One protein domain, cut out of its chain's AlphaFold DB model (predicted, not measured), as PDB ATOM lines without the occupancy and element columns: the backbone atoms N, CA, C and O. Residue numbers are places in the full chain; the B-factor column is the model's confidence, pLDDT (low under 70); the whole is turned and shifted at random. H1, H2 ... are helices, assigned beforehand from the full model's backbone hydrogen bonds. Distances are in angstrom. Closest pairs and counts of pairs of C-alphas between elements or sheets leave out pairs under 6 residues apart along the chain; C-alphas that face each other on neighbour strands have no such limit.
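What this domain is: This is residues 4 to 67 of the 87 residues of an uncharacterized protein of Mycolicibacterium litorale (UniProt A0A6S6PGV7). The model is an uneven helical hairpin: one long helix, H1, and a shorter helix, H2, that folds back over the later part of H1 and crosses it at a slant, residues 53 to 60 of H2 meeting residues 32 to 36 of H1. Residues 4 to 28, of which 11 to 28 belong to H1, stick out beyond this hairpin and make most of the length. The printed part has 64 residues with two named helices, H1 then H2, and no named strand; its class is all helix. The whole is extended, with a radius of gyration of the C-alphas of 18.1 A and spans of 57 by 20 by 16 A.

Where its parts are: H1, the longest helix, holds residues 11 to 38 and measures 40.3 A from C-alpha 11 at (-56.484, 3.202, -43.233) to C-alpha 38 at (-21.438, 6.586, -23.688). H2 holds residues 47 to 65 and measures 27.4 A, ending at C-alpha 65 at (-36.150, -12.037, -27.534).

How they stand to each other: H1 touches H2 with residues 32 to 36 alone, and H2 touches H1 with residues 53 to 60 alone. The closest C-alphas of the two are those of Glu 36 and Ile 56, 7.1 A apart. Their lines stand at a steep tilt of 36 degrees, only just past shallow, and they run opposite ways as a helical hairpin. Every O i to N i+4 pair is within hydrogen-bond range in H1, and 14 of 15 are in H2.

The domain as a whole: The two C-alphas farthest apart are those of Ser 4 and Gly 43, at 59.0 A. Residues 61 to 67, of which 61 to 65 belong to H2, also stand free. The printed part has no cut, and the link from H1 to H2, 8 residues, is short. The mean pLDDT of the printed part is 79.2, and residues 4 to 9 and 60 to 67 are under 70.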
ATOM      1  N   SER A   4     -65.392  -9.050 -40.311       55.59
ATOM      2  CA  SER A   4     -66.276  -7.950 -40.727       55.59
ATOM      3  C   SER A   4     -66.164  -6.688 -39.863       55.59
ATOM      4  O   SER A   4     -66.612  -5.628 -40.285       55.59
ATOM      5  N   ASP A   5     -65.565  -6.777 -38.672       56.12
ATOM      6  CA  ASP A   5     -65.333  -5.618 -37.797       56.12
ATOM      7  C   ASP A   5     -64.097  -4.794 -38.239       56.12
ATOM      8  O   ASP A   5     -63.816  -3.735 -37.679       56.12
ATOM      9  N   ILE A   6     -63.341  -5.285 -39.233       57.47
ATOM     10  CA  ILE A   6     -62.087  -4.693 -39.734       57.47
ATOM     11  C   ILE A   6     -62.337  -3.751 -40.929       57.47
ATOM     12  O   ILE A   6     -61.540  -2.845 -41.165       57.47
ATOM     13  N   ASP A   7     -63.472  -3.871 -41.631       54.12
ATOM     14  CA  ASP A   7     -63.802  -3.046 -42.812       54.12
ATOM     15  C   ASP A   7     -63.958  -1.544 -42.499       54.12
ATOM     16  O   ASP A   7     -63.932  -0.709 -43.404       54.12
ATOM     17  N   SER A   8     -64.093  -1.167 -41.222       58.94
ATOM     18  CA  SER A   8     -64.149   0.234 -40.789       58.94
ATOM     19  C   SER A   8     -62.817   0.781 -40.278       58.94
ATOM     20  O   SER A   8     -62.789   1.895 -39.746       58.94
ATOM     21  N   TRP A   9     -61.720   0.020 -40.350       62.19
ATOM     22  CA  TRP A   9     -60.428   0.543 -39.928       62.19
ATOM     23  C   TRP A   9     -60.026   1.663 -40.881       62.19
ATOM     24  O   TRP A   9     -59.764   1.454 -42.064       62.19
ATOM     25  N   ASN A  10     -60.018   2.888 -40.358       78.75
ATOM     26  CA  ASN A  10     -59.573   4.053 -41.097       78.75
ATOM     27  C   ASN A  10     -58.095   3.848 -41.455       78.75
ATOM     28  O   ASN A  10     -57.217   4.029 -40.614       78.75
ATOM     29  N   VAL A  11     -57.832   3.460 -42.705       79.06
ATOM     30  CA  VAL A  11     -56.484   3.202 -43.233       79.06
ATOM     31  C   VAL A  11     -55.571   4.414 -43.029       79.06
ATOM     32  O   VAL A  11     -54.392   4.245 -42.741       79.06
ATOM     33  N   GLY A  12     -56.121   5.632 -43.085       77.19
ATOM     34  CA  GLY A  12     -55.393   6.854 -42.749       77.19
ATOM     35  C   GLY A  12     -54.980   6.909 -41.277       77.19
ATOM     36  O   GLY A  12     -53.830   7.213 -40.986       77.19
ATOM     37  N   ALA A  13     -55.872   6.542 -40.352       80.25
ATOM     38  CA  ALA A  13     -55.548   6.472 -38.926       80.25
ATOM     39  C   ALA A  13     -54.510   5.378 -38.623       80.25
ATOM     40  O   ALA A  13     -53.589   5.616 -37.852       80.25
ATOM     41  N   LEU A  14     -54.608   4.208 -39.264       82.81
ATOM     42  CA  LEU A  14     -53.593   3.156 -39.133       82.81
ATOM     43  C   LEU A  14     -52.234   3.598 -39.671       82.81
ATOM     44  O   LEU A  14     -51.215   3.310 -39.056       82.81
ATOM     45  N   HIS A  15     -52.214   4.300 -40.806       80.50
ATOM     46  CA  HIS A  15     -50.983   4.818 -41.385       80.50
ATOM     47  C   HIS A  15     -50.347   5.888 -40.489       80.50
ATOM     48  O   HIS A  15     -49.138   5.865 -40.292       80.50
ATOM     49  N   SER A  16     -51.146   6.786 -39.903       80.94
ATOM     50  CA  SER A  16     -50.665   7.753 -38.908       80.94
ATOM     51  C   SER A  16     -50.085   7.063 -37.677       80.94
ATOM     52  O   SER A  16     -48.968   7.378 -37.294       80.94
ATOM     53  N   ILE A  17     -50.782   6.067 -37.121       84.94
ATOM     54  CA  ILE A  17     -50.282   5.287 -35.979       84.94
ATOM     55  C   ILE A  17     -48.981   4.565 -36.343       84.94
ATOM     56  O   ILE A  17     -48.030   4.591 -35.572       84.94
ATOM     57  N   ALA A  18     -48.910   3.933 -37.516       84.06
ATOM     58  CA  ALA A  18     -47.704   3.245 -37.966       84.06
ATOM     59  C   ALA A  18     -46.525   4.210 -38.165       84.06
ATOM     60  O   ALA A  18     -45.395   3.862 -37.839       84.06
ATOM     61  N   PHE A  19     -46.789   5.415 -38.677       88.88
ATOM     62  CA  PHE A  19     -45.778   6.452 -38.851       88.88
ATOM     63  C   PHE A  19     -45.271   6.981 -37.504       88.88
ATOM     64  O   PHE A  19     -44.066   7.006 -37.285       88.88
ATOM     65  N   GLU A  20     -46.178   7.340 -36.593       90.06
ATOM     66  CA  GLU A  20     -45.834   7.821 -35.248       90.06
ATOM     67  C   GLU A  20     -45.052   6.760 -34.461       90.06
ATOM     68  O   GLU A  20     -43.990   7.053 -33.920       90.06
ATOM     69  N   LEU A  21     -45.508   5.502 -34.473       90.81
ATOM     70  CA  LEU A  21     -44.786   4.398 -33.833       90.81
ATOM     71  C   LEU A  21     -43.424   4.128 -34.484       90.81
ATOM     72  O   LEU A  21     -42.492   3.722 -33.793       90.81
ATOM     73  N   GLY A  22     -43.303   4.328 -35.798       87.44
ATOM     74  CA  GLY A  22     -42.034   4.212 -36.515       87.44
ATOM     75  C   GLY A  22     -41.021   5.271 -36.075       87.44
ATOM     76  O   GLY A  22     -39.890   4.920 -35.751       87.44
ATOM     77  N   ASP A  23     -41.443   6.535 -36.003       91.69
ATOM     78  CA  ASP A  23     -40.613   7.665 -35.556       91.69
ATOM     79  C   ASP A  23     -40.194   7.522 -34.080       91.69
ATOM     80  O   ASP A  23     -39.031   7.720 -33.708       91.69
ATOM     81  N   GLU A  24     -41.122   7.078 -33.225       89.50
ATOM     82  CA  GLU A  24     -40.819   6.753 -31.829       89.50
ATOM     83  C   GLU A  24     -39.809   5.605 -31.713       89.50
ATOM     84  O   GLU A  24     -38.879   5.676 -30.904       89.50
ATOM     85  N   LEU A  25     -39.954   4.550 -32.524       90.31
ATOM     86  CA  LEU A  25     -39.030   3.419 -32.515       90.31
ATOM     87  C   LEU A  25     -37.624   3.835 -32.968       90.31
ATOM     88  O   LEU A  25     -36.655   3.483 -32.294       90.31
ATOM     89  N   GLU A  26     -37.517   4.624 -34.040       89.56
ATOM     90  CA  GLU A  26     -36.247   5.179 -34.527       89.56
ATOM     91  C   GLU A  26     -35.569   6.033 -33.444       89.56
ATOM     92  O   GLU A  26     -34.382   5.864 -33.150       89.56
ATOM     93  N   THR A  27     -36.341   6.877 -32.757       90.81
ATOM     94  CA  THR A  27     -35.843   7.686 -31.638       90.81
ATOM     95  C   THR A  27     -35.296   6.813 -30.503       90.81
ATOM     96  O   THR A  27     -34.206   7.063 -29.978       90.81
ATOM     97  N   VAL A  28     -36.020   5.757 -30.120       86.44
ATOM     98  CA  VAL A  28     -35.588   4.827 -29.064       86.44
ATOM     99  C   VAL A  28     -34.335   4.044 -29.480       86.44
ATOM    100  O   VAL A  28     -33.467   3.777 -28.643       86.44
ATOM    101  N   GLU A  29     -34.205   3.671 -30.753       88.06
ATOM    102  CA  GLU A  29     -33.005   3.027 -31.297       88.06
ATOM    103  C   GLU A  29     -31.784   3.949 -31.283       88.06
ATOM    104  O   GLU A  29     -30.707   3.518 -30.850       88.06
ATOM    105  N   GLY A  30     -31.959   5.219 -31.656       89.50
ATOM    106  CA  GLY A  30     -30.914   6.237 -31.564       89.50
ATOM    107  C   GLY A  30     -30.405   6.402 -30.131       89.50
ATOM    108  O   GLY A  30     -29.217   6.221 -29.864       89.50
ATOM    109  N   VAL A  31     -31.314   6.618 -29.173       90.12
ATOM    110  CA  VAL A  31     -30.954   6.789 -27.752       90.12
ATOM    111  C   VAL A  31     -30.265   5.549 -27.178       90.12
ATOM    112  O   VAL A  31     -29.317   5.667 -26.401       90.12
ATOM    113  N   ALA A  32     -30.716   4.346 -27.539       88.44
ATOM    114  CA  ALA A  32     -30.082   3.115 -27.072       88.44
ATOM    115  C   ALA A  32     -28.641   2.980 -27.589       88.44
ATOM    116  O   ALA A  32     -27.753   2.593 -26.825       88.44
ATOM    117  N   SER A  33     -28.411   3.340 -28.854       86.50
ATOM    118  CA  SER A  33     -27.084   3.336 -29.478       86.50
ATOM    119  C   SER A  33     -26.150   4.351 -28.811       86.50
ATOM    120  O   SER A  33     -25.007   4.027 -28.478       86.50
ATOM    121  N   ASP A  34     -26.656   5.553 -28.524       91.00
ATOM    122  CA  ASP A  34     -25.913   6.592 -27.808       91.00
ATOM    123  C   ASP A  34     -25.538   6.149 -26.390       91.00
ATOM    124  O   ASP A  34     -24.395   6.315 -25.960       91.00
ATOM    125  N   LEU A  35     -26.472   5.535 -25.657       88.88
ATOM    126  CA  LEU A  35     -26.212   5.013 -24.314       88.88
ATOM    127  C   LEU A  35     -25.159   3.904 -24.319       88.88
ATOM    128  O   LEU A  35     -24.305   3.867 -23.429       88.88
ATOM    129  N   GLU A  36     -25.180   3.020 -25.317       86.69
ATOM    130  CA  GLU A  36     -24.142   2.008 -25.483       86.69
ATOM    131  C   GLU A  36     -22.771   2.656 -25.720       86.69
ATOM    132  O   GLU A  36     -21.795   2.273 -25.065       86.69
ATOM    133  N   LEU A  37     -22.691   3.670 -26.585       88.31
ATOM    134  CA  LEU A  37     -21.453   4.396 -26.867       88.31
ATOM    135  C   LEU A  37     -20.922   5.132 -25.629       88.31
ATOM    136  O   LEU A  37     -19.751   4.970 -25.277       88.31
ATOM    137  N   ILE A  38     -21.783   5.873 -24.927       87.62
ATOM    138  CA  ILE A  38     -21.438   6.586 -23.688       87.62
ATOM    139  C   ILE A  38     -20.902   5.607 -22.644       87.62
ATOM    140  O   ILE A  38     -19.932   5.910 -21.950       87.62
ATOM    141  N   SER A  39     -21.479   4.409 -22.563       82.62
ATOM    142  CA  SER A  39     -21.089   3.422 -21.558       82.62
ATOM    143  C   SER A  39     -19.657   2.886 -21.689       82.62
ATOM    144  O   SER A  39     -19.136   2.276 -20.743       82.62
ATOM    145  N   ARG A  40     -19.038   3.112 -22.857       86.44
ATOM    146  CA  ARG A  40     -17.668   2.724 -23.212       86.44
ATOM    147  C   ARG A  40     -16.657   3.861 -23.018       86.44
ATOM    148  O   ARG A  40     -15.462   3.626 -23.182       86.44
ATOM    149  N   LEU A  41     -17.107   5.081 -22.707       86.69
ATOM    150  CA  LEU A  41     -16.222   6.229 -22.519       86.69
ATOM    151  C   LEU A  41     -15.444   6.142 -21.191       86.69
ATOM    152  O   LEU A  41     -15.940   5.567 -20.218       86.69
ATOM    153  N   PRO A  42     -14.240   6.741 -21.119       83.62
ATOM    154  CA  PRO A  42     -13.488   6.860 -19.870       83.62
ATOM    155  C   PRO A  42     -14.290   7.607 -18.794       83.62
ATOM    156  O   PRO A  42     -15.001   8.564 -19.102       83.62
ATOM    157  N   GLY A  43     -14.163   7.206 -17.528       81.44
ATOM    158  CA  GLY A  43     -14.918   7.781 -16.406       81.44
ATOM    159  C   GLY A  43     -16.181   6.995 -16.027       81.44
ATOM    160  O   GLY A  43     -16.874   7.350 -15.071       81.44
ATOM    161  N   TRP A  44     -16.481   5.907 -16.744       82.50
ATOM    162  CA  TRP A  44     -17.565   4.963 -16.449       82.50
ATOM    163  C   TRP A  44     -17.074   3.698 -15.712       82.50
ATOM    164  O   TRP A  44     -17.624   2.609 -15.875       82.50
ATOM    165  N   GLU A  45     -16.041   3.779 -14.874       85.69
ATOM    166  CA  GLU A  45     -15.482   2.611 -14.167       85.69
ATOM    167  C   GLU A  45     -16.109   2.367 -12.781       85.69
ATOM    168  O   GLU A  45     -15.799   1.380 -12.114       85.69
ATOM    169  N   SER A  46     -17.009   3.245 -12.327       87.00
ATOM    170  CA  SER A  46     -17.608   3.147 -10.992       87.00
ATOM    171  C   SER A  46     -18.624   1.994 -10.861       87.00
ATOM    172  O   SER A  46     -19.229   1.577 -11.854       87.00
ATOM    173  N   PRO A  47     -18.913   1.513  -9.635       85.56
ATOM    174  CA  PRO A  47     -19.971   0.524  -9.400       85.56
ATOM    175  C   PRO A  47     -21.353   0.967  -9.910       85.56
ATOM    176  O   PRO A  47     -22.124   0.150 -10.411       85.56
ATOM    177  N   ALA A  48     -21.655   2.268  -9.844       85.12
ATOM    178  CA  ALA A  48     -22.887   2.831 -10.390       85.12
ATOM    179  C   ALA A  48     -22.921   2.748 -11.926       85.12
ATOM    180  O   ALA A  48     -23.942   2.371 -12.501       85.12
ATOM    181  N   ALA A  49     -21.797   3.026 -12.590       86.44
ATOM    182  CA  ALA A  49     -21.668   2.883 -14.038       86.44
ATOM    183  C   ALA A  49     -21.753   1.412 -14.488       86.44
ATOM    184  O   ALA A  49     -22.358   1.107 -15.514       86.44
ATOM    185  N   ALA A  50     -21.222   0.476 -13.692       84.19
ATOM    186  CA  ALA A  50     -21.388  -0.956 -13.934       84.19
ATOM    187  C   ALA A  50     -22.863  -1.391 -13.847       84.19
ATOM    188  O   ALA A  50     -23.345  -2.103 -14.728       84.19
ATOM    189  N   ALA A  51     -23.603  -0.910 -12.842       86.06
ATOM    190  CA  ALA A  51     -25.040  -1.160 -12.729       86.06
ATOM    191  C   ALA A  51     -25.834  -0.538 -13.895       86.06
ATOM    192  O   ALA A  51     -26.757  -1.167 -14.416       86.06
ATOM    193  N   ALA A  52     -25.459   0.665 -14.345       84.81
ATOM    194  CA  ALA A  52     -26.069   1.318 -15.502       84.81
ATOM    195  C   ALA A  52     -25.844   0.523 -16.802       84.81
ATOM    196  O   ALA A  52     -26.803   0.269 -17.528       84.81
ATOM    197  N   ARG A  53     -24.617   0.039 -17.056       85.12
ATOM    198  CA  ARG A  53     -24.309  -0.865 -18.183       85.12
ATOM    199  C   ARG A  53     -25.146  -2.138 -18.168       85.12
ATOM    200  O   ARG A  53     -25.674  -2.525 -19.205       85.12
ATOM    201  N   GLY A  54     -25.285  -2.763 -16.997       83.56
ATOM    202  CA  GLY A  54     -26.121  -3.953 -16.838       83.56
ATOM    203  C   GLY A  54     -27.563  -3.702 -17.283       83.56
ATOM    204  O   GLY A  54     -28.112  -4.485 -18.053       83.56
ATOM    205  N   LYS A  55     -28.145  -2.561 -16.885       84.94
ATOM    206  CA  LYS A  55     -29.504  -2.172 -17.291       84.94
ATOM    207  C   LYS A  55     -29.627  -1.893 -18.789       84.94
ATOM    208  O   LYS A  55     -30.591  -2.352 -19.392       84.94
ATOM    209  N   ILE A  56     -28.658  -1.192 -19.386       83.94
ATOM    210  CA  ILE A  56     -28.626  -0.924 -20.837       83.94
ATOM    211  C   ILE A  56     -28.609  -2.248 -21.619       83.94
ATOM    212  O   ILE A  56     -29.383  -2.436 -22.561       83.94
ATOM    213  N   HIS A  57     -27.785  -3.205 -21.185       79.31
ATOM    214  CA  HIS A  57     -27.689  -4.512 -21.831       79.31
ATOM    215  C   HIS A  57     -28.976  -5.340 -21.678       79.31
ATOM    216  O   HIS A  57     -29.467  -5.902 -22.654       79.31
ATOM    217  N   GLU A  58     -29.586  -5.354 -20.489       81.62
ATOM    218  CA  GLU A  58     -30.867  -6.031 -20.242       81.62
ATOM    219  C   GLU A  58     -32.000  -5.471 -21.122       81.62
ATOM    220  O   GLU A  58     -32.820  -6.225 -21.656       81.62
ATOM    221  N   THR A  59     -32.044  -4.149 -21.316       72.00
ATOM    222  CA  THR A  59     -33.022  -3.515 -22.211       72.00
ATOM    223  C   THR A  59     -32.796  -3.863 -23.682       72.00
ATOM    224  O   THR A  59     -33.772  -4.031 -24.410       72.00
ATOM    225  N   GLY A  60     -31.544  -4.042 -24.118       66.50
ATOM    226  CA  GLY A  60     -31.227  -4.520 -25.469       66.50
ATOM    227  C   GLY A  60     -31.634  -5.981 -25.688       66.50
ATOM    228  O   GLY A  60     -32.303  -6.302 -26.669       66.50
ATOM    229  N   VAL A  61     -31.313  -6.869 -24.739       62.09
ATOM    230  CA  VAL A  61     -31.622  -8.310 -24.830       62.09
ATOM    231  C   VAL A  61     -33.131  -8.574 -24.870       62.09
ATOM    232  O   VAL A  61     -33.586  -9.394 -25.669       62.09
ATOM    233  N   ARG A  62     -33.937  -7.854 -24.074       61.72
ATOM    234  CA  ARG A  62     -35.403  -8.016 -24.100       61.72
ATOM    235  C   ARG A  62     -36.034  -7.670 -25.451       61.72
ATOM    236  O   ARG A  62     -37.038  -8.295 -25.787       61.72
ATOM    237  N   ARG A  63     -35.437  -6.754 -26.227       60.22
ATOM    238  CA  ARG A  63     -35.894  -6.418 -27.589       60.22
ATOM    239  C   ARG A  63     -35.568  -7.505 -28.618       60.22
ATOM    240  O   ARG A  63     -36.363  -7.728 -29.522       60.22
ATOM    241  N   HIS A  64     -34.453  -8.222 -28.466       57.09
ATOM    242  CA  HIS A  64     -34.102  -9.326 -29.371       57.09
ATOM    243  C   HIS A  64     -34.920 -10.604 -29.120       57.09
ATOM    244  O   HIS A  64     -35.182 -11.358 -30.053       57.09
ATOM    245  N   HIS A  65     -35.370 -10.843 -27.885       49.25
ATOM    246  CA  HIS A  65     -36.150 -12.037 -27.534       49.25
ATOM    247  C   HIS A  65     -37.607 -12.009 -28.048       49.25
ATOM    248  O   HIS A  65     -38.216 -13.062 -28.209       49.25
ATOM    249  N   THR A  66     -38.170 -10.840 -28.368       50.16
ATOM    250  CA  THR A  66     -39.534 -10.722 -28.923       50.16
ATOM    251  C   THR A  66     -39.645 -11.072 -30.416       50.16
ATOM    252  O   THR A  66     -40.739 -10.994 -30.964       50.16
ATOM    253  N   GLY A  67     -38.549 -11.479 -31.071       46.47
ATOM    254  CA  GLY A  67     -38.525 -11.922 -32.475       46.47
ATOM    255  C   GLY A  67     -38.265 -13.420 -32.692       46.47
ATOM    256  O   GLY A  67     -38.070 -13.828 -33.831       46.47
TER     257      GLY A  67